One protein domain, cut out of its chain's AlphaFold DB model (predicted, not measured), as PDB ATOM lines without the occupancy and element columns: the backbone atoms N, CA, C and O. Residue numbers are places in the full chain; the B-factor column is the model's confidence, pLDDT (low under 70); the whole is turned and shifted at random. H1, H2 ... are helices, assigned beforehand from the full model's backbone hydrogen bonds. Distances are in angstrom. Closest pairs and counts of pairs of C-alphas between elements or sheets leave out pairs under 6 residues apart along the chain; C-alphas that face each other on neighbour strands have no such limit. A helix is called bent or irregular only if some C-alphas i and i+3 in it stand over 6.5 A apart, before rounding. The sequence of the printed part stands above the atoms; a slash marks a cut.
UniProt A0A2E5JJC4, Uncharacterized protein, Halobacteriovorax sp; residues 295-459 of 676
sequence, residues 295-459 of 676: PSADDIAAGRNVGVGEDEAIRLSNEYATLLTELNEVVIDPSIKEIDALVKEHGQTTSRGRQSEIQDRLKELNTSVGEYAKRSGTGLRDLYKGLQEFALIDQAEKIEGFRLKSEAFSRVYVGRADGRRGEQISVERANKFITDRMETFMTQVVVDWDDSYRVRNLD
ATOM      1  N   PRO A 295     520.544 304.415 402.766       91.94
ATOM      2  CA  PRO A 295     519.502 304.508 403.780       91.94
ATOM      3  C   PRO A 295     518.182 303.909 403.278       91.94
ATOM      4  O   PRO A 295     517.763 304.140 402.136       91.94
ATOM      5  N   SER A 296     517.525 303.146 404.145       90.94
ATOM      6  CA  SER A 296     516.158 302.663 403.959       90.94
ATOM      7  C   SER A 296     515.130 303.787 404.160       90.94
ATOM      8  O   SER A 296     515.459 304.897 404.579       90.94
ATOM      9  N   ALA A 297     513.858 303.517 403.858       91.06
ATOM     10  CA  ALA A 297     512.786 304.483 404.107       91.06
ATOM     11  C   ALA A 297     512.648 304.817 405.604       91.06
ATOM     12  O   ALA A 297     512.431 305.978 405.951       91.06
ATOM     13  N   ASP A 298     512.846 303.822 406.470       86.94
ATOM     14  CA  ASP A 298     512.778 303.983 407.922       86.94
ATOM     15  C   ASP A 298     513.966 304.800 408.446       86.94
ATOM     16  O   ASP A 298     513.796 305.647 409.319       86.94
ATOM     17  N   ASP A 299     515.152 304.623 407.853       87.50
ATOM     18  CA  ASP A 299     516.326 305.451 408.153       87.50
ATOM     19  C   ASP A 299     516.055 306.920 407.855       87.50
ATOM     20  O   ASP A 299     516.283 307.778 408.705       87.50
ATOM     21  N   ILE A 300     515.510 307.200 406.671       87.75
ATOM     22  CA  ILE A 300     515.169 308.559 406.251       87.75
ATOM     23  C   ILE A 300     514.095 309.148 407.175       87.75
ATOM     24  O   ILE A 300     514.210 310.305 407.579       87.75
ATOM     25  N   ALA A 301     513.078 308.361 407.546       82.12
ATOM     26  CA  ALA A 301     512.033 308.787 408.476       82.12
ATOM     27  C   ALA A 301     512.587 309.091 409.880       82.12
ATOM     28  O   ALA A 301     512.133 310.034 410.527       82.12
ATOM     29  N   ALA A 302     513.606 308.349 410.320       79.50
ATOM     30  CA  ALA A 302     514.338 308.589 411.562       79.50
ATOM     31  C   ALA A 302     515.399 309.707 411.453       79.50
ATOM     32  O   ALA A 302     516.127 309.962 412.411       79.50
ATOM     33  N   GLY A 303     515.518 310.372 410.297       80.31
ATOM     34  CA  GLY A 303     516.496 311.437 410.059       80.31
ATOM     35  C   GLY A 303     517.936 310.950 409.859       80.31
ATOM     36  O   GLY A 303     518.866 311.755 409.925       80.31
ATOM     37  N   ARG A 304     518.144 309.650 409.617       83.56
ATOM     38  CA  ARG A 304     519.451 309.071 409.287       83.56
ATOM     39  C   ARG A 304     519.752 309.237 407.799       83.56
ATOM     40  O   ARG A 304     518.923 308.964 406.935       83.56
ATOM     41  N   ASN A 305     520.986 309.640 407.501       85.12
ATOM     42  CA  ASN A 305     521.469 309.823 406.128       85.12
ATOM     43  C   ASN A 305     522.181 308.581 405.560       85.12
ATOM     44  O   ASN A 305     522.587 308.593 404.395       85.12
ATOM     45  N   VAL A 306     522.343 307.538 406.379       91.81
ATOM     46  CA  VAL A 306     523.123 306.323 406.102       91.81
ATOM     47  C   VAL A 306     522.343 305.110 406.619       91.81
ATOM     48  O   VAL A 306     521.699 305.203 407.662       91.81
ATOM     49  N   GLY A 307     522.387 303.994 405.884       90.62
ATOM     50  CA  GLY A 307     521.651 302.760 406.207       90.62
ATOM     51  C   GLY A 307     522.286 301.859 407.271       90.62
ATOM     52  O   GLY A 307     521.700 300.852 407.658       90.62
ATOM     53  N   VAL A 308     523.479 302.207 407.758       93.44
ATOM     54  CA  VAL A 308     524.239 301.431 408.750       93.44
ATOM     55  C   VAL A 308     524.596 302.288 409.962       93.44
ATOM     56  O   VAL A 308     524.746 303.506 409.851       93.44
ATOM     57  N   GLY A 309     524.722 301.642 411.125       91.25
ATOM     58  CA  GLY A 309     525.268 302.261 412.337       91.25
ATOM     59  C   GLY A 309     526.793 302.387 412.291       91.25
ATOM     60  O   GLY A 309     527.433 301.843 411.395       91.25
ATOM     61  N   GLU A 310     527.368 303.077 413.275       91.56
ATOM     62  CA  GLU A 310     528.803 303.402 413.328       91.56
ATOM     63  C   GLU A 310     529.705 302.157 413.340       91.56
ATOM     64  O   GLU A 310     530.571 302.029 412.476       91.56
ATOM     65  N   ASP A 311     529.455 301.193 414.232       94.19
ATOM     66  CA  ASP A 311     530.259 299.961 414.330       94.19
ATOM     67  C   ASP A 311     530.258 299.155 413.024       94.19
ATOM     68  O   ASP A 311     531.290 298.667 412.553       94.19
ATOM     69  N   GLU A 312     529.084 299.044 412.402       95.75
ATOM     70  CA  GLU A 312     528.922 298.328 411.141       95.75
ATOM     71  C   GLU A 312     529.564 299.099 409.980       95.75
ATOM     72  O   GLU A 312     530.203 298.496 409.117       95.75
ATOM     73  N   ALA A 313     529.482 300.433 409.988       95.06
ATOM     74  CA  ALA A 313     530.184 301.278 409.033       95.06
ATOM     75  C   ALA A 313     531.706 301.110 409.145       95.06
ATOM     76  O   ALA A 313     532.364 300.979 408.112       95.06
ATOM     77  N   ILE A 314     532.267 301.051 410.358       95.00
ATOM     78  CA  ILE A 314     533.695 300.784 410.592       95.00
ATOM     79  C   ILE A 314     534.076 299.418 410.015       95.00
ATOM     80  O   ILE A 314     535.031 299.313 409.239       95.00
ATOM     81  N   ARG A 315     533.316 298.368 410.351       97.50
ATOM     82  CA  ARG A 315     533.570 296.996 409.891       97.50
ATOM     83  C   ARG A 315     533.550 296.899 408.364       97.50
ATOM     84  O   ARG A 315     534.516 296.418 407.769       97.50
ATOM     85  N   LEU A 316     532.482 297.387 407.733       97.19
ATOM     86  CA  LEU A 316     532.299 297.345 406.282       97.19
ATOM     87  C   LEU A 316     533.325 298.209 405.541       97.19
ATOM     88  O   LEU A 316     533.823 297.804 404.493       97.19
ATOM     89  N   SER A 317     533.686 299.374 406.082       95.69
ATOM     90  CA  SER A 317     534.685 300.258 405.464       95.69
ATOM     91  C   SER A 317     536.097 299.673 405.546       95.69
ATOM     92  O   SER A 317     536.873 299.809 404.601       95.69
ATOM     93  N   ASN A 318     536.430 298.977 406.639       96.75
ATOM     94  CA  ASN A 318     537.684 298.229 406.758       96.75
ATOM     95  C   ASN A 318     537.744 297.048 405.785       96.75
ATOM     96  O   ASN A 318     538.773 296.832 405.143       96.75
ATOM     97  N   GLU A 319     536.641 296.311 405.644       97.00
ATOM     98  CA  GLU A 319     536.511 295.241 404.653       97.00
ATOM     99  C   GLU A 319     536.710 295.796 403.232       97.00
ATOM    100  O   GLU A 319     537.538 295.289 402.477       97.00
ATOM    101  N   TYR A 320     536.048 296.909 402.904       96.06
ATOM    102  CA  TYR A 320     536.193 297.595 401.619       96.06
ATOM    103  C   TYR A 320     537.645 298.038 401.364       96.06
ATOM    104  O   TYR A 320     538.198 297.782 400.296       96.06
ATOM    105  N   ALA A 321     538.304 298.658 402.347       94.88
ATOM    106  CA  ALA A 321     539.701 299.081 402.231       94.88
ATOM    107  C   ALA A 321     540.682 297.899 402.081       94.88
ATOM    108  O   ALA A 321     541.689 298.008 401.374       94.88
ATOM    109  N   THR A 322     540.387 296.762 402.714       95.88
ATOM    110  CA  THR A 322     541.179 295.527 402.587       95.88
ATOM    111  C   THR A 322     541.054 294.955 401.178       95.88
ATOM    112  O   THR A 322     542.062 294.716 400.519       95.88
ATOM    113  N   LEU A 323     539.826 294.850 400.668       95.31
ATOM    114  CA  LEU A 323     539.548 294.409 399.300       95.31
ATOM    115  C   LEU A 323     540.166 295.343 398.245       95.31
ATOM    116  O   LEU A 323     540.600 294.880 397.193       95.31
ATOM    117  N   LEU A 324     540.258 296.651 398.514       94.56
ATOM    118  CA  LEU A 324     540.993 297.586 397.652       94.56
ATOM    119  C   LEU A 324     542.494 297.313 397.630       94.56
ATOM    120  O   LEU A 324     543.116 297.429 396.575       94.56
ATOM    121  N   THR A 325     543.073 296.968 398.778       93.25
ATOM    122  CA  THR A 325     544.495 296.613 398.869       93.25
ATOM    123  C   THR A 325     544.762 295.341 398.070       93.25
ATOM    124  O   THR A 325     545.654 295.326 397.228       93.25
ATOM    125  N   GLU A 326     543.907 294.331 398.226       91.88
ATOM    126  CA  GLU A 326     543.982 293.095 397.448       91.88
ATOM    127  C   GLU A 326     543.827 293.358 395.939       91.88
ATOM    128  O   GLU A 326     544.643 292.916 395.131       91.88
ATOM    129  N   LEU A 327     542.836 294.159 395.529       91.75
ATOM    130  CA  LEU A 327     542.657 294.534 394.123       91.75
ATOM    131  C   LEU A 327     543.869 295.304 393.574       91.75
ATOM    132  O   LEU A 327     544.235 295.146 392.403       91.75
ATOM    133  N   ASN A 328     544.499 296.134 394.409       91.50
ATOM    134  CA  ASN A 328     545.714 296.850 394.047       91.50
ATOM    135  C   ASN A 328     546.860 295.885 393.729       91.50
ATOM    136  O   ASN A 328     547.505 296.035 392.694       91.50
ATOM    137  N   GLU A 329     547.080 294.897 394.591       89.31
ATOM    138  CA  GLU A 329     548.155 293.911 394.463       89.31
ATOM    139  C   GLU A 329     547.923 292.942 393.299       89.31
ATOM    140  O   GLU A 329     548.842 292.655 392.530       89.31
ATOM    141  N   VAL A 330     546.683 292.478 393.125       84.81
ATOM    142  CA  VAL A 330     546.330 291.451 392.134       84.81
ATOM    143  C   VAL A 330     546.230 292.029 390.720       84.81
ATOM    144  O   VAL A 330     546.653 291.375 389.762       84.81
ATOM    145  N   VAL A 331     545.682 293.243 390.568       86.19
ATOM    146  CA  VAL A 331     545.321 293.809 389.255       86.19
ATOM    147  C   VAL A 331     546.061 295.105 388.954       86.19
ATOM    148  O   VAL A 331     546.719 295.204 387.915       86.19
ATOM    149  N   ILE A 332     545.947 296.115 389.818       88.75
ATOM    150  CA  ILE A 332     546.335 297.487 389.458       88.75
ATOM    151  C   ILE A 332     547.852 297.653 389.371       88.75
ATOM    152  O   ILE A 332     548.342 298.124 388.348       88.75
ATOM    153  N   ASP A 333     548.607 297.261 390.395       89.69
ATOM    154  CA  ASP A 333     550.065 297.416 390.408       89.69
ATOM    155  C   ASP A 333     550.770 296.598 389.322       89.69
ATOM    156  O   ASP A 333     551.625 297.165 388.630       89.69
ATOM    157  N   PRO A 334     550.421 295.315 389.094       86.81
ATOM    158  CA  PRO A 334     550.945 294.567 387.958       86.81
ATOM    159  C   PRO A 334     550.644 295.257 386.623       86.81
ATOM    160  O   PRO A 334     551.545 295.415 385.800       86.81
ATOM    161  N   SER A 335     549.414 295.749 386.440       89.12
ATOM    162  CA  SER A 335     549.014 296.438 385.209       89.12
ATOM    163  C   SER A 335     549.760 297.756 385.009       89.12
ATOM    164  O   SER A 335     550.168 298.060 383.895       89.12
ATOM    165  N   ILE A 336     549.985 298.541 386.069       89.69
ATOM    166  CA  ILE A 336     550.745 299.797 385.995       89.69
ATOM    167  C   ILE A 336     552.205 299.533 385.622       89.69
ATOM    168  O   ILE A 336     552.755 300.247 384.783       89.69
ATOM    169  N   LYS A 337     552.828 298.503 386.210       89.50
ATOM    170  CA  LYS A 337     554.196 298.092 385.856       89.50
ATOM    171  C   LYS A 337     554.287 297.688 384.383       89.50
ATOM    172  O   LYS A 337     555.223 298.097 383.698       89.50
ATOM    173  N   GLU A 338     553.303 296.939 383.888       88.25
ATOM    174  CA  GLU A 338     553.235 296.547 382.478       88.25
ATOM    175  C   GLU A 338     553.001 297.761 381.559       88.25
ATOM    176  O   GLU A 338     553.690 297.901 380.550       88.25
ATOM    177  N   ILE A 339     552.112 298.691 381.931       89.94
ATOM    178  CA  ILE A 339     551.885 299.947 381.197       89.94
ATOM    179  C   ILE A 339     553.187 300.750 381.074       89.94
ATOM    180  O   ILE A 339     553.526 301.180 379.973       89.94
ATOM    181  N   ASP A 340     553.930 300.947 382.166       89.94
ATOM    182  CA  ASP A 340     555.197 301.693 382.145       89.94
ATOM    183  C   ASP A 340     556.239 301.025 381.229       89.94
ATOM    184  O   ASP A 340     556.875 301.693 380.408       89.94
ATOM    185  N   ALA A 341     556.362 299.695 381.301       89.00
ATOM    186  CA  ALA A 341     557.250 298.931 380.425       89.00
ATOM    187  C   ALA A 341     556.861 299.070 378.942       89.00
ATOM    188  O   ALA A 341     557.711 299.372 378.104       89.00
ATOM    189  N   LEU A 342     555.572 298.928 378.621       89.94
ATOM    190  CA  LEU A 342     555.044 299.017 377.258       89.94
ATOM    191  C   LEU A 342     555.151 300.431 376.670       89.94
ATOM    192  O   LEU A 342     555.474 300.590 375.493       89.94
ATOM    193  N   VAL A 343     554.923 301.475 377.472       89.00
ATOM    194  CA  VAL A 343     555.105 302.875 377.047       89.00
ATOM    195  C   VAL A 343     556.567 303.141 376.678       89.00
ATOM    196  O   VAL A 343     556.835 303.764 375.646       89.00
ATOM    197  N   LYS A 344     557.517 302.636 377.477       90.38
ATOM    198  CA  LYS A 344     558.957 302.731 377.184       90.38
ATOM    199  C   LYS A 344     559.328 301.947 375.927       90.38
ATOM    200  O   LYS A 344     560.006 302.494 375.057       90.38
ATOM    201  N   GLU A 345     558.841 300.714 375.795       88.94
ATOM    202  CA  GLU A 345     559.090 299.864 374.625       88.94
ATOM    203  C   GLU A 345     558.558 300.508 373.336       88.94
ATOM    204  O   GLU A 345     559.266 300.566 372.329       88.94
ATOM    205  N   HIS A 346     557.347 301.076 373.370       89.12
ATOM    206  CA  HIS A 346     556.764 301.779 372.227       89.12
ATOM    207  C   HIS A 346     557.647 302.947 371.761       89.12
ATOM    208  O   HIS A 346     557.732 303.220 370.563       89.12
ATOM    209  N   GLY A 347     558.302 303.654 372.689       84.81
ATOM    210  CA  GLY A 347     559.233 304.740 372.369       84.81
ATOM    211  C   GLY A 347     560.548 304.274 371.730       84.81
ATOM    212  O   GLY A 347     561.202 305.064 371.052       84.81
ATOM    213  N   GLN A 348     560.929 303.010 371.927       89.12
ATOM    214  CA  GLN A 348     562.197 302.436 371.463       89.12
ATOM    215  C   GLN A 348     562.047 301.609 370.180       89.12
ATOM    216  O   GLN A 348     562.980 301.525 369.381       89.12
ATOM    217  N   THR A 349     560.885 300.992 369.964       87.00
ATOM    218  CA  THR A 349     560.651 300.118 368.812       87.00
ATOM    219  C   THR A 349     560.308 300.903 367.543       87.00
ATOM    220  O   THR A 349     559.493 301.826 367.550       87.00
ATOM    221  N   THR A 350     560.908 300.511 366.416       88.19
ATOM    222  CA  THR A 350     560.653 301.094 365.084       88.19
ATOM    223  C   THR A 350     559.649 300.283 364.256       88.19
ATOM    224  O   THR A 350     559.195 300.740 363.205       88.19
ATOM    225  N   SER A 351     559.273 299.087 364.720       91.69
ATOM    226  CA  SER A 351     558.327 298.207 364.029       91.69
ATOM    227  C   SER A 351     556.889 298.692 364.209       91.69
ATOM    228  O   SER A 351     556.351 298.668 365.314       91.69
ATOM    229  N   ARG A 352     556.226 299.067 363.108       86.31
ATOM    230  CA  ARG A 352     554.808 299.475 363.129       86.31
ATOM    231  C   ARG A 352     553.876 298.373 363.634       86.31
ATOM    232  O   ARG A 352     552.912 298.681 364.325       86.31
ATOM    233  N   GLY A 353     554.162 297.111 363.299       87.62
ATOM    234  CA  GLY A 353     553.380 295.969 363.788       87.62
ATOM    235  C   GLY A 353     553.454 295.871 365.309       87.62
ATOM    236  O   GLY A 353     552.426 295.851 365.979       87.62
ATOM    237  N   ARG A 354     554.673 295.966 365.856       87.25
ATOM    238  CA  ARG A 354     554.897 295.934 367.304       87.25
ATOM    239  C   ARG A 354     554.274 297.130 368.024       87.25
ATOM    240  O   ARG A 354     553.678 296.964 369.079       87.25
ATOM    241  N   GLN A 355     554.359 298.330 367.446       87.25
ATOM    242  CA  GLN A 355     553.695 299.517 368.000       87.25
ATOM    243  C   GLN A 355     552.172 299.333 368.094       87.25
ATOM    244  O   GLN A 355     551.580 299.736 369.091       87.25
ATOM    245  N   SER A 356     551.547 298.703 367.091       87.25
ATOM    246  CA  SER A 356     550.111 298.399 367.113       87.25
ATOM    247  C   SER A 356     549.757 297.400 368.218       87.25
ATOM    248  O   SER A 356     548.843 297.665 368.992       87.25
ATOM    249  N   GLU A 357     550.510 296.302 368.343       85.62
ATOM    250  CA  GLU A 357     550.311 295.307 369.412       85.62
ATOM    251  C   GLU A 357     550.415 295.938 370.805       85.62
ATOM    252  O   GLU A 357     549.573 295.700 371.672       85.62
ATOM    253  N   ILE A 358     551.423 296.794 371.009       87.56
ATOM    254  CA  ILE A 358     551.605 297.517 372.269       87.56
ATOM    255  C   ILE A 358     550.400 298.424 372.549       87.56
ATOM    256  O   ILE A 358     549.916 298.469 373.678       87.56
ATOM    257  N   GLN A 359     549.884 299.140 371.548       86.50
ATOM    258  CA  GLN A 359     548.716 300.007 371.728       86.50
ATOM    259  C   GLN A 359     547.448 299.228 372.091       86.50
ATOM    260  O   GLN A 359     546.675 299.700 372.932       86.50
ATOM    261  N   ASP A 360     547.243 298.052 371.499       87.69
ATOM    262  CA  ASP A 360     546.114 297.178 371.819       87.69
ATOM    263  C   ASP A 360     546.223 296.639 373.250       87.69
ATOM    264  O   ASP A 360     545.251 296.715 374.010       87.69
ATOM    265  N   ARG A 361     547.420 296.207 373.670       87.31
ATOM    266  CA  ARG A 361     547.656 295.756 375.048       87.31
ATOM    267  C   ARG A 361     547.501 296.888 376.065       87.31
ATOM    268  O   ARG A 361     546.808 296.715 377.063       87.31
ATOM    269  N   LEU A 362     548.040 298.077 375.782       88.75
ATOM    270  CA  LEU A 362     547.822 299.273 376.605       88.75
ATOM    271  C   LEU A 362     546.329 299.599 376.728       88.75
ATOM    272  O   LEU A 362     545.856 299.996 377.786       88.75
ATOM    273  N   LYS A 363     545.538 299.421 375.668       88.25
ATOM    274  CA  LYS A 363     544.091 299.654 375.730       88.25
ATOM    275  C   LYS A 363     543.379 298.655 376.648       88.25
ATOM    276  O   LYS A 363     542.464 299.067 377.367       88.25
ATOM    277  N   GLU A 364     543.779 297.383 376.635       86.62
ATOM    278  CA  GLU A 364     543.257 296.366 377.558       86.62
ATOM    279  C   GLU A 364     543.603 296.722 379.012       86.62
ATOM    280  O   GLU A 364     542.697 296.855 379.840       86.62
ATOM    281  N   LEU A 365     544.883 296.992 379.298       88.69
ATOM    282  CA  LEU A 365     545.364 297.338 380.640       88.69
ATOM    283  C   LEU A 365     544.700 298.608 381.179       88.69
ATOM    284  O   LEU A 365     544.173 298.603 382.287       88.69
ATOM    285  N   ASN A 366     544.617 299.676 380.383       89.19
ATOM    286  CA  ASN A 366     543.954 300.917 380.793       89.19
ATOM    287  C   ASN A 366     542.457 300.721 381.062       89.19
ATOM    288  O   ASN A 366     541.879 301.430 381.887       89.19
ATOM    289  N   THR A 367     541.812 299.783 380.359       86.38
ATOM    290  CA  THR A 367     540.403 299.455 380.601       86.38
ATOM    291  C   THR A 367     540.229 298.778 381.953       86.38
ATOM    292  O   THR A 367     539.333 299.189 382.688       86.38
ATOM    293  N   SER A 368     541.098 297.815 382.279       85.38
ATOM    294  CA  SER A 368     541.102 297.117 383.568       85.38
ATOM    295  C   SER A 368     541.472 298.056 384.721       85.38
ATOM    296  O   SER A 368     540.722 298.176 385.687       85.38
ATOM    297  N   VAL A 369     542.551 298.834 384.581       88.75
ATOM    298  CA  VAL A 369     542.980 299.811 385.594       88.75
ATOM    299  C   VAL A 369     541.910 300.867 385.842       88.75
ATOM    300  O   VAL A 369     541.680 301.243 386.986       88.75
ATOM    301  N   GLY A 370     541.231 301.339 384.793       87.56
ATOM    302  CA  GLY A 370     540.184 302.358 384.889       87.56
ATOM    303  C   GLY A 370     538.802 301.838 385.284       87.56
ATOM    304  O   GLY A 370     537.860 302.630 385.327       87.56
ATOM    305  N   GLU A 371     538.633 300.535 385.511       87.44
ATOM    306  CA  GLU A 371     537.331 299.946 385.835       87.44
ATOM    307  C   GLU A 371     536.785 300.484 387.160       87.44
ATOM    308  O   GLU A 371     535.629 300.906 387.226       87.44
ATOM    309  N   TYR A 372     537.639 300.588 388.180       86.06
ATOM    310  CA  TYR A 372     537.242 301.115 389.482       86.06
ATOM    311  C   TYR A 372     536.834 302.596 389.424       86.06
ATOM    312  O   TYR A 372     535.782 302.961 389.939       86.06
ATOM    313  N   ALA A 373     537.588 303.460 388.737       84.94
ATOM    314  CA  ALA A 373     537.250 304.882 388.607       84.94
ATOM    315  C   ALA A 373     535.889 305.130 387.928       84.94
ATOM    316  O   ALA A 373     535.235 306.139 388.198       84.94
ATOM    317  N   LYS A 374     535.429 304.203 387.075       80.69
ATOM    318  CA  LYS A 374     534.103 304.262 386.435       80.69
ATOM    319  C   LYS A 374     532.960 303.903 387.382       80.69
ATOM    320  O   LYS A 374     531.808 304.185 387.056       80.69
ATOM    321  N   ARG A 375     533.247 303.344 388.564       72.44
ATOM    322  CA  ARG A 375     532.255 303.042 389.608       72.44
ATOM    323  C   ARG A 375     531.719 304.285 390.324       72.44
ATOM    324  O   ARG A 375     531.091 304.162 391.368       72.44
ATOM    325  N   SER A 376     531.878 305.480 389.755       60.72
ATOM    326  CA  SER A 376     531.356 306.751 390.277       60.72
ATOM    327  C   SER A 376     529.812 306.856 390.289       60.72
ATOM    328  O   SER A 376     529.265 307.950 390.149       60.72
ATOM    329  N   GLY A 377     529.095 305.732 390.384       63.44
ATOM    330  CA  GLY A 377     527.645 305.650 390.498       63.44
ATOM    331  C   GLY A 377     527.127 306.009 391.894       63.44
ATOM    332  O   GLY A 377     527.861 306.460 392.773       63.44
ATOM    333  N   THR A 378     525.825 305.799 392.103       65.62
ATOM    334  CA  THR A 378     525.129 306.098 393.367       65.62
ATOM    335  C   THR A 378     525.688 305.325 394.563       65.62
ATOM    336  O   THR A 378     525.761 305.898 395.642       65.62
ATOM    337  N   GLY A 379     526.136 304.078 394.368       80.94
ATOM    338  CA  GLY A 379     526.644 303.214 395.443       80.94
ATOM    339  C   GLY A 379     527.886 303.776 396.137       80.94
ATOM    340  O   GLY A 379     527.866 304.005 397.343       80.94
ATOM    341  N   LEU A 380     528.934 304.103 395.373       87.69
ATOM    342  CA  LEU A 380     530.145 304.715 395.928       87.69
ATOM    343  C   LEU A 380     529.822 306.030 396.655       87.69
ATOM    344  O   LEU A 380     530.330 306.280 397.741       87.69
ATOM    345  N   ARG A 381     528.918 306.856 396.112       89.50
ATOM    346  CA  ARG A 381     528.480 308.092 396.781       89.50
ATOM    347  C   ARG A 381     527.844 307.821 398.148       89.50
ATOM    348  O   ARG A 381     528.073 308.603 399.066       89.50
ATOM    349  N   ASP A 382     527.039 306.771 398.276       91.25
ATOM    350  CA  ASP A 382     526.406 306.409 399.547       91.25
ATOM    351  C   ASP A 382     527.439 305.873 400.556       91.25
ATOM    352  O   ASP A 382     527.393 306.267 401.721       91.25
ATOM    353  N   LEU A 383     528.453 305.125 400.104       93.44
ATOM    354  CA  LEU A 383     529.618 304.776 400.929       93.44
ATOM    355  C   LEU A 383     530.343 306.031 401.451       93.44
ATOM    356  O   LEU A 383     530.544 306.152 402.655       93.44
ATOM    357  N   TYR A 384     530.671 307.006 400.589       92.81
ATOM    358  CA  TYR A 384     531.319 308.259 401.023       92.81
ATOM    359  C   TYR A 384     530.479 309.040 402.042       92.81
ATOM    360  O   TYR A 384     531.051 309.661 402.934       92.81
ATOM    361  N   LYS A 385     529.141 309.003 401.954       91.62
ATOM    362  CA  LYS A 385     528.282 309.595 402.994       91.62
ATOM    363  C   LYS A 385     528.433 308.870 404.326       91.62
ATOM    364  O   LYS A 385     528.471 309.537 405.347       91.62
ATOM    365  N   GLY A 386     528.533 307.541 404.319       93.00
ATOM    366  CA  GLY A 386     528.815 306.752 405.519       93.00
ATOM    367  C   GLY A 386     530.157 307.094 406.152       93.00
ATOM    368  O   GLY A 386     530.224 307.379 407.343       93.00
ATOM    369  N   LEU A 387     531.209 307.144 405.335       94.38
ATOM    370  CA  LEU A 387     532.546 307.536 405.785       94.38
ATOM    371  C   LEU A 387     532.552 308.957 406.364       94.38
ATOM    372  O   LEU A 387     533.178 309.200 407.391       94.38
ATOM    373  N   GLN A 388     531.823 309.882 405.734       93.62
ATOM    374  CA  GLN A 388     531.637 311.245 406.225       93.62
ATOM    375  C   GLN A 388     530.835 311.293 407.531       93.62
ATOM    376  O   GLN A 388     531.173 312.061 408.432       93.62
ATOM    377  N   GLU A 389     529.755 310.514 407.632       90.88
ATOM    378  CA  GLU A 389     528.862 310.506 408.790       90.88
ATOM    379  C   GLU A 389     529.625 310.145 410.064       90.88
ATOM    380  O   GLU A 389     529.443 310.824 411.071       90.88
ATOM    381  N   PHE A 390     530.528 309.166 409.981       92.69
ATOM    382  CA  PHE A 390     531.281 308.628 411.116       92.69
ATOM    383  C   PHE A 390     532.769 309.023 411.128       92.69
ATOM    384  O   PHE A 390     533.555 308.413 411.841       92.69
ATOM    385  N   ALA A 391     533.173 310.011 410.318       92.31
ATOM    386  CA  ALA A 391     534.566 310.465 410.188       92.31
ATOM    387  C   ALA A 391     535.596 309.320 410.022       92.31
ATOM    388  O   ALA A 391     536.656 309.307 410.645       92.31
ATOM    389  N   LEU A 392     535.310 308.364 409.133       93.56
ATOM    390  CA  LEU A 392     536.188 307.229 408.811       93.56
ATOM    391  C   LEU A 392     537.276 307.644 407.807       93.56
ATOM    392  O   LEU A 392     537.253 307.282 406.626       93.56
ATOM    393  N   ILE A 393     538.197 308.482 408.285       92.19
ATOM    394  CA  ILE A 393     539.193 309.199 407.480       92.19
ATOM    395  C   ILE A 393     540.161 308.250 406.772       92.19
ATOM    396  O   ILE A 393     540.345 308.371 405.562       92.19
ATOM    397  N   ASP A 394     540.744 307.289 407.491       91.94
ATOM    398  CA  ASP A 394     541.764 306.384 406.945       91.94
ATOM    399  C   ASP A 394     541.209 305.530 405.796       91.94
ATOM    400  O   ASP A 394     541.875 305.263 404.793       91.94
ATOM    401  N   GLN A 395     539.958 305.089 405.928       94.62
ATOM    402  CA  GLN A 395     539.261 304.316 404.908       94.62
ATOM    403  C   GLN A 395     538.938 305.208 403.707       94.62
ATOM    404  O   GLN A 395     539.169 304.800 402.568       94.62
ATOM    405  N   ALA A 396     538.478 306.439 403.944       93.50
ATOM    406  CA  ALA A 396     538.224 307.412 402.886       93.50
ATOM    407  C   ALA A 396     539.494 307.780 402.106       93.50
ATOM    408  O   ALA A 396     539.445 307.873 400.880       93.50
ATOM    409  N   GLU A 397     540.634 307.926 402.787       93.50
ATOM    410  CA  GLU A 397     541.937 308.163 402.163       93.50
ATOM    411  C   GLU A 397     542.317 307.013 401.224       93.50
ATOM    412  O   GLU A 397     542.668 307.249 400.067       93.50
ATOM    413  N   LYS A 398     542.198 305.762 401.686       93.81
ATOM    414  CA  LYS A 398     542.501 304.574 400.872       93.81
ATOM    415  C   LYS A 398     541.587 304.466 399.653       93.81
ATOM    416  O   LYS A 398     542.069 304.211 398.548       93.81
ATOM    417  N   ILE A 399     540.284 304.681 399.842       92.94
ATOM    418  CA  ILE A 399     539.279 304.609 398.773       92.94
ATOM    419  C   ILE A 399     539.529 305.699 397.726       92.94
ATOM    420  O   ILE A 399     539.614 305.398 396.533       92.94
ATOM    421  N   GLU A 400     539.716 306.950 398.153       92.00
ATOM    422  CA  GLU A 400     539.958 308.067 397.238       92.00
ATOM    423  C   GLU A 400     541.319 307.950 396.546       92.00
ATOM    424  O   GLU A 400     541.414 308.157 395.334       92.00
ATOM    425  N   GLY A 401     542.359 307.543 397.277       92.25
ATOM    426  CA  GLY A 401     543.687 307.298 396.721       92.25
ATOM    427  C   GLY A 401     543.650 306.237 395.626       92.25
ATOM    428  O   GLY A 401     544.185 306.448 394.533       92.25
ATOM    429  N   PHE A 402     542.946 305.129 395.865       93.19
ATOM    430  CA  PHE A 402     542.757 304.083 394.865       93.19
ATOM    431  C   PHE A 402     541.916 304.565 393.672       93.19
ATOM    432  O   PHE A 402     542.272 304.306 392.519       93.19
ATOM    433  N   ARG A 403     540.846 305.334 393.915       92.19
ATOM    434  CA  ARG A 403     540.013 305.938 392.862       92.19
ATOM    435  C   ARG A 403     540.831 306.841 391.941       92.19
ATOM    436  O   ARG A 403     540.744 306.709 390.720       92.19
ATOM    437  N   LEU A 404     541.641 307.731 392.513       91.75
ATOM    438  CA  LEU A 404     542.508 308.646 391.770       91.75
ATOM    439  C   LEU A 404     543.609 307.901 391.018       91.75
ATOM    440  O   LEU A 404     543.916 308.261 389.881       91.75
ATOM    441  N   LYS A 405     544.175 306.844 391.612       92.19
ATOM    442  CA  LYS A 405     545.156 305.972 390.954       92.19
ATOM    443  C   LYS A 405     544.554 305.285 389.728       92.19
ATOM    444  O   LYS A 405     545.115 305.385 388.638       92.19
ATOM    445  N   SER A 406     543.383 304.671 389.887       91.88
ATOM    446  CA  SER A 406     542.607 304.069 388.797       91.88
ATOM    447  C   SER A 406     542.296 305.092 387.693       91.88
ATOM    448  O   SER A 406     542.522 304.826 386.510       91.88
ATOM    449  N   GLU A 407     541.863 306.300 388.066       90.56
ATOM    450  CA  GLU A 407     541.545 307.378 387.125       90.56
ATOM    451  C   GLU A 407     542.784 307.832 386.343       90.56
ATOM    452  O   GLU A 407     542.754 307.888 385.114       90.56
ATOM    453  N   ALA A 408     543.888 308.124 387.031       91.56
ATOM    454  CA  ALA A 408     545.096 308.653 386.416       91.56
ATOM    455  C   ALA A 408     545.764 307.625 385.491       91.56
ATOM    456  O   ALA A 408     546.019 307.915 384.319       91.56
ATOM    457  N   PHE A 409     545.997 306.403 385.972       91.31
ATOM    458  CA  PHE A 409     546.714 305.389 385.196       91.31
ATOM    459  C   PHE A 409     545.896 304.821 384.032       91.31
ATOM    460  O   PHE A 409     546.477 304.438 383.020       91.31
ATOM    461  N   SER A 410     544.561 304.908 384.069       91.19
ATOM    462  CA  SER A 410     543.724 304.616 382.892       91.19
ATOM    463  C   SER A 410     543.981 305.551 381.694       91.19
ATOM    464  O   SER A 410     543.570 305.259 380.566       91.19
ATOM    465  N   ARG A 411     544.694 306.665 381.909       90.38
ATOM    466  CA  ARG A 411     545.010 307.696 380.906       90.38
ATOM    467  C   ARG A 411     546.486 307.698 380.494       90.38
ATOM    468  O   ARG A 411     546.885 308.522 379.669       90.38
ATOM    469  N   VAL A 412     547.287 306.773 381.025       89.31
ATOM    470  CA  VAL A 412     548.690 306.585 380.638       89.31
ATOM    471  C   VAL A 412     548.744 305.664 379.424       89.31
ATOM    472  O   VAL A 412     548.462 304.478 379.525       89.31
ATOM    473  N   TYR A 413     549.038 306.212 378.250       86.31
ATOM    474  CA  TYR A 413     549.217 305.447 377.009       86.31
ATOM    475  C   TYR A 413     550.073 306.248 376.022       86.31
ATOM    476  O   TYR A 413     550.532 307.335 376.359       86.31
ATOM    477  N   VAL A 414     550.295 305.734 374.810       82.12
ATOM    478  CA  VAL A 414     550.954 306.462 373.713       82.12
ATOM    479  C   VAL A 414     550.008 306.529 372.518       82.12
ATOM    480  O   VAL A 414     549.485 305.499 372.095       82.12
ATOM    481  N   GLY A 415     549.770 307.725 371.968       73.75
ATOM    482  CA  GLY A 415     549.020 307.892 370.719       73.75
ATOM    483  C   GLY A 415     548.019 309.047 370.733       73.75
ATOM    484  O   GLY A 415     548.038 309.917 371.597       73.75
ATOM    485  N   ARG A 416     547.130 309.083 369.732       69.50
ATOM    486  CA  ARG A 416     546.070 310.103 369.666       69.50
ATOM    487  C   ARG A 416     545.037 309.883 370.764       69.50
ATOM    488  O   ARG A 416     544.728 308.741 371.100       69.50
ATOM    489  N   ALA A 417     544.467 310.988 371.242       67.31
ATOM    490  CA  ALA A 417     543.386 310.963 372.212       67.31
ATOM    491  C   ALA A 417     542.233 310.075 371.724       67.31
ATOM    492  O   ALA A 417     541.653 310.314 370.664       67.31
ATOM    493  N   ASP A 418     541.920 309.048 372.505       67.12
ATOM    494  CA  ASP A 418     540.749 308.201 372.309       67.12
ATOM    495  C   ASP A 418     539.593 308.785 373.128       67.12
ATOM    496  O   ASP A 418     539.753 309.068 374.320       67.12
ATOM    497  N   GLY A 419     538.418 308.946 372.513       62.25
ATOM    498  CA  GLY A 419     537.228 309.484 373.177       62.25
ATOM    499  C   GLY A 419     536.824 308.723 374.446       62.25
ATOM    500  O   GLY A 419     536.154 309.295 375.300       62.25
ATOM    501  N   ARG A 420     537.259 307.462 374.610       68.56
ATOM    502  CA  ARG A 420     537.011 306.659 375.823       68.56
ATOM    503  C   ARG A 420     538.075 306.790 376.918       68.56
ATOM    504  O   ARG A 420     537.752 306.547 378.075       68.56
ATOM    505  N   ARG A 421     539.323 307.127 376.572       70.69
ATOM    506  CA  ARG A 421     540.464 307.197 377.515       70.69
ATOM    507  C   ARG A 421     540.840 308.633 377.895       70.69
ATOM    508  O   ARG A 421     541.604 308.843 378.828       70.69
ATOM    509  N   GLY A 422     540.294 309.631 377.198       75.50
ATOM    510  CA  GLY A 422     540.587 311.044 377.442       75.50
ATOM    511  C   GLY A 422     542.004 311.441 377.019       75.50
ATOM    512  O   GLY A 422     542.693 310.689 376.334       75.50
ATOM    513  N   GLU A 423     542.440 312.646 377.399       83.31
ATOM    514  CA  GLU A 423     543.798 313.134 377.097       83.31
ATOM    515  C   GLU A 423     544.861 312.199 377.688       83.31
ATOM    516  O   GLU A 423     544.765 311.831 378.863       83.31
ATOM    517  N   GLN A 424     545.854 311.854 376.863       85.81
ATOM    518  CA  GLN A 424     547.043 311.110 377.263       85.81
ATOM    519  C   GLN A 424     547.809 311.873 378.351       85.81
ATOM    520  O   GLN A 424     548.074 313.070 378.215       85.81
ATOM    521  N   ILE A 425     548.236 311.168 379.395       89.06
ATOM    522  CA  ILE A 425     549.154 311.700 380.407       89.06
ATOM    523  C   ILE A 425     550.384 310.797 380.554       89.06
ATOM    524  O   ILE A 425     550.321 309.604 380.265       89.06
ATOM    525  N   SER A 426     551.515 311.367 380.978       87.88
ATOM    526  CA  SER A 426     552.701 310.577 381.331       87.88
ATOM    527  C   SER A 426     552.545 309.949 382.718       87.88
ATOM    528  O   SER A 426     551.701 310.385 383.505       87.88
ATOM    529  N   VAL A 427     553.391 308.967 383.035       87.62
ATOM    530  CA  VAL A 427     553.456 308.350 384.369       87.62
ATOM    531  C   VAL A 427     553.738 309.406 385.446       87.62
ATOM    532  O   VAL A 427     553.076 309.436 386.481       87.62
ATOM    533  N   GLU A 428     554.645 310.352 385.192       89.38
ATOM    534  CA  GLU A 428     554.972 311.434 386.132       89.38
ATOM    535  C   GLU A 428     553.785 312.379 386.342       89.38
ATOM    536  O   GLU A 428     553.498 312.788 387.469       89.38
ATOM    537  N   ARG A 429     553.061 312.714 385.263       91.38
ATOM    538  CA  ARG A 429     551.860 313.556 385.340       91.38
ATOM    539  C   ARG A 429     550.722 312.836 386.067       91.38
ATOM    540  O   ARG A 429     549.983 313.499 386.791       91.38
ATOM    541  N   ALA A 430     550.600 311.517 385.908       91.06
ATOM    542  CA  ALA A 430     549.649 310.689 386.646       91.06
ATOM    543  C   ALA A 430     549.951 310.698 388.153       91.06
ATOM    544  O   ALA A 430     549.068 311.016 388.945       91.06
ATOM    545  N   ASN A 431     551.208 310.467 388.543       91.25
ATOM    546  CA  ASN A 431     551.626 310.519 389.948       91.25
ATOM    547  C   ASN A 431     551.371 311.895 390.570       91.25
ATOM    548  O   ASN A 431     550.754 311.987 391.627       91.25
ATOM    549  N   LYS A 432     551.760 312.974 389.878       93.19
ATOM    550  CA  LYS A 432     551.501 314.338 390.355       93.19
ATOM    551  C   LYS A 432     550.006 314.627 390.502       93.19
ATOM    552  O   LYS A 432     549.597 315.236 391.484       93.19
ATOM    553  N   PHE A 433     549.186 314.180 389.549       92.19
ATOM    554  CA  PHE A 433     547.734 314.326 389.632       92.19
ATOM    555  C   PHE A 433     547.166 313.658 390.890       92.19
ATOM    556  O   PHE A 433     546.333 314.266 391.558       92.19
ATOM    557  N   ILE A 434     547.628 312.447 391.222       92.19
ATOM    558  CA  ILE A 434     547.200 311.729 392.429       92.19
ATOM    559  C   ILE A 434     547.616 312.513 393.677       92.19
ATOM    560  O   ILE A 434     546.764 312.791 394.516       92.19
ATOM    561  N   THR A 435     548.882 312.931 393.777       93.50
ATOM    562  CA  THR A 435     549.395 313.680 394.937       93.50
ATOM    563  C   THR A 435     548.651 314.998 395.155       93.50
ATOM    564  O   THR A 435     548.121 315.214 396.242       93.50
ATOM    565  N   ASP A 436     548.535 315.844 394.125       92.50
ATOM    566  CA  ASP A 436     547.888 317.163 394.228       92.50
ATOM    567  C   ASP A 436     546.399 317.029 394.632       92.50
ATOM    568  O   ASP A 436     545.844 317.843 395.383       92.50
ATOM    569  N   ARG A 437     545.718 315.989 394.126       92.19
ATOM    570  CA  ARG A 437     544.306 315.721 394.436       92.19
ATOM    571  C   ARG A 437     544.115 315.120 395.821       92.19
ATOM    572  O   ARG A 437     543.193 315.556 396.507       92.19
ATOM    573  N   MET A 438     544.985 314.206 396.243       93.56
ATOM    574  CA  MET A 438     544.963 313.661 397.600       93.56
ATOM    575  C   MET A 438     545.259 314.735 398.641       93.56
ATOM    576  O   MET A 438     544.540 314.824 399.627       93.56
ATOM    577  N   GLU A 439     546.224 315.625 398.399       92.25
ATOM    578  CA  GLU A 439     546.480 316.758 399.296       92.25
ATOM    579  C   GLU A 439     545.232 317.642 399.437       92.25
ATOM    580  O   GLU A 439     544.835 318.012 400.543       92.25
ATOM    581  N   THR A 440     544.556 317.939 398.324       90.94
ATOM    582  CA  THR A 440     543.305 318.710 398.345       90.94
ATOM    583  C   THR A 440     542.201 317.980 399.116       90.94
ATOM    584  O   THR A 440     541.486 318.608 399.896       90.94
ATOM    585  N   PHE A 441     542.058 316.669 398.916       91.06
ATOM    586  CA  PHE A 441     541.077 315.841 399.615       91.06
ATOM    587  C   PHE A 441     541.330 315.828 401.129       91.06
ATOM    588  O   PHE A 441     540.432 316.163 401.902       91.06
ATOM    589  N   MET A 442     542.570 315.567 401.549       90.06
ATOM    590  CA  MET A 442     542.946 315.516 402.963       90.06
ATOM    591  C   MET A 442     542.809 316.877 403.650       90.06
ATOM    592  O   MET A 442     542.318 316.961 404.771       90.06
ATOM    593  N   THR A 443     543.196 317.966 402.983       85.69
ATOM    594  CA  THR A 443     543.205 319.304 403.604       85.69
ATOM    595  C   THR A 443     541.857 320.019 403.599       85.69
ATOM    596  O   THR A 443     541.658 320.912 404.422       85.69
ATOM    597  N   GLN A 444     540.949 319.685 402.674       83.06
ATOM    598  CA  GLN A 444     539.665 320.389 402.525       83.06
ATOM    599  C   GLN A 444     538.445 319.519 402.809       83.06
ATOM    600  O   GLN A 444     537.461 320.041 403.308       83.06
ATOM    601  N   VAL A 445     538.465 318.233 402.456       86.94
ATOM    602  CA  VAL A 445     537.280 317.370 402.577       86.94
ATOM    603  C   VAL A 445     537.300 316.641 403.912       86.94
ATOM    604  O   VAL A 445     536.369 316.760 404.696       86.94
ATOM    605  N   VAL A 446     538.398 315.945 404.194       88.50
ATOM    606  CA  VAL A 446     538.565 315.129 405.402       88.50
ATOM    607  C   VAL A 446     538.550 315.969 406.681       88.50
ATOM    608  O   VAL A 446     537.883 315.602 407.644       88.50
ATOM    609  N   VAL A 447     539.224 317.125 406.687       86.19
ATOM    610  CA  VAL A 447     539.189 318.056 407.832       86.19
ATOM    611  C   VAL A 447     537.762 318.523 408.123       86.19
ATOM    612  O   VAL A 447     537.350 318.550 409.279       86.19
ATOM    613  N   ASP A 448     536.983 318.838 407.085       87.31
ATOM    614  CA  ASP A 448     535.589 319.258 407.248       87.31
ATOM    615  C   ASP A 448     534.713 318.118 407.808       87.31
ATOM    616  O   ASP A 448     533.738 318.379 408.518       87.31
ATOM    617  N   TRP A 449     535.043 316.857 407.501       91.50
ATOM    618  CA  TRP A 449     534.348 315.683 408.036       91.50
ATOM    619  C   TRP A 449     534.630 315.477 409.525       91.50
ATOM    620  O   TRP A 449     533.678 315.308 410.287       91.50
ATOM    621  N   ASP A 450     535.900 315.554 409.936       91.44
ATOM    622  CA  ASP A 450     536.300 315.488 411.350       91.44
ATOM    623  C   ASP A 450     535.628 316.601 412.164       91.44
ATOM    624  O   ASP A 450     534.945 316.336 413.154       91.44
ATOM    625  N   ASP A 451     535.728 317.846 411.683       91.12
ATOM    626  CA  ASP A 451     535.118 319.011 412.327       91.12
ATOM    627  C   ASP A 451     533.595 318.823 412.485       91.12
ATOM    628  O   ASP A 451     533.041 319.104 413.551       91.12
ATOM    629  N   SER A 452     532.913 318.296 411.458       90.25
ATOM    630  CA  SER A 452     531.467 318.023 411.490       90.25
ATOM    631  C   SER A 452     531.094 316.888 412.452       90.25
ATOM    632  O   SER A 452     530.070 316.953 413.135       90.25
ATOM    633  N   TYR A 453     531.887 315.818 412.512       92.00
ATOM    634  CA  TYR A 453     531.659 314.703 413.436       92.00
ATOM    635  C   TYR A 453     531.851 315.137 414.891       92.00
ATOM    636  O   TYR A 453     530.953 314.957 415.713       92.00
ATOM    637  N   ARG A 454     532.963 315.808 415.197       91.75
ATOM    638  CA  ARG A 454     533.266 316.327 416.538       91.75
ATOM    639  C   ARG A 454     532.182 317.272 417.043       91.75
ATOM    640  O   ARG A 454     531.719 317.141 418.172       91.75
ATOM    641  N   VAL A 455     531.710 318.169 416.180       90.94
ATOM    642  CA  VAL A 455     530.618 319.092 416.504       90.94
ATOM    643  C   VAL A 455     529.301 318.368 416.792       90.94
ATOM    644  O   VAL A 455     528.596 318.741 417.731       90.94
ATOM    645  N   ARG A 456     528.969 317.318 416.030       87.94
ATOM    646  CA  ARG A 456     527.788 316.479 416.309       87.94
ATOM    647  C   ARG A 456     527.913 315.691 417.613       87.94
ATOM    648  O   ARG A 456     526.895 315.409 418.231       87.94
ATOM    649  N   ASN A 457     529.138 315.427 418.054       88.12
ATOM    650  CA  ASN A 457     529.464 314.838 419.352       88.12
ATOM    651  C   ASN A 457     529.742 315.894 420.438       88.12
ATOM    652  O   ASN A 457     530.446 315.632 421.410       88.12
ATOM    653  N   LEU A 458     529.164 317.091 420.283       88.12
ATOM    654  CA  LEU A 458     529.164 318.184 421.262       88.12
ATOM    655  C   LEU A 458     530.537 318.820 421.561       88.12
ATOM    656  O   LEU A 458     530.648 319.621 422.495       88.12
ATOM    657  N   ASP A 459     531.554 318.584 420.731       91.06
ATOM    658  CA  ASP A 459     532.840 319.280 420.822       91.06
ATOM    659  C   ASP A 459     532.767 320.681 420.185       91.06
ATOM    660  O   ASP A 459     532.426 320.864 419.014       91.06
TER     661      ASP A 459
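Overview. This is residues 295 to 459 of the 676 residues of an uncharacterized protein of Halobacteriovorax sp (UniProt A0A2E5JJC4). A long rod of lengthwise helices has H5 in its middle, with H2a packed on one side of it and H6 on the other. Past one end of H5, the hairpin of H2b and H3 prolongs the rod, and its turn, residues 348 to 353, sticks out free; short H4 crosses near the other end, and little H1 is set off from the helices there. The 165 printed residues hold six named helices, H1 to H6 in chain order, and no named strand: all helix. The whole is loose, with a radius of gyration of the C-alphas of 19.4 A and spans of 66, 30 and 27 A.

Arrangement. H1, residues 297 to 301, touches no helix. H2, residues 310 to 348, was assigned as one helix by its hydrogen bonds but is bent, with C-alphas 330 and 333 7.2 A apart; its arms H2a, residues 310 to 330, and H2b, residues 333 to 348, stand at a steep tilt of 35.2 degrees, only just past shallow. H2b and H3, residues 352 to 369, form a hairpin at a shallow tilt of 22 degrees, the C-alphas of His 346 and Gln 355 closest at 5.7 A. H4, residues 378 to 389, only just touches H2a, with 3 pairs of C-alphas within 8 A, Ala 313 and Gly 386 closest at 6.6 A. H5, residues 393 to 409, is the hub, touching four helices. It runs the same way as H2a at a shallow tilt of 31 degrees, and touches H3 only at their ends. H5 and H6, residues 427 to 456, form a hairpin at a shallow tilt of 25 degrees, the C-alphas of Ala 408 and Ala 430 closest at 5.0 A. H4 touches H6 at a steep tilt of 52 degrees, Gln 388 and Trp 449 having the closest C-alphas, 5.5 A apart. H2a and H6 are apart. Every O i to N i+4 pair is within hydrogen-bond range in H1, H2a, H2b, H3, H4 and H5; in H6 23 of 26 are.

Along the chain. H1 begins at C-alpha 297, (512.786, 304.483, 404.107). H2a is 30.0 A long, H2b 23.0 A, H3 25.4 A, H4 16.5 A and H5 23.8 A. H6, 41.8 A, has a kink of 28 degrees near residue 441 and ends at C-alpha 456, (527.788, 316.479, 416.309).

Size, cuts and confidence. The farthest C-alphas, of Ser 351 and Leu 458, are 67.3 A apart. The printed part has no cut; its long link is H5 to H6, residues 410 to 426. Residues 376 to 378 and 416 to 420 have pLDDT under 70.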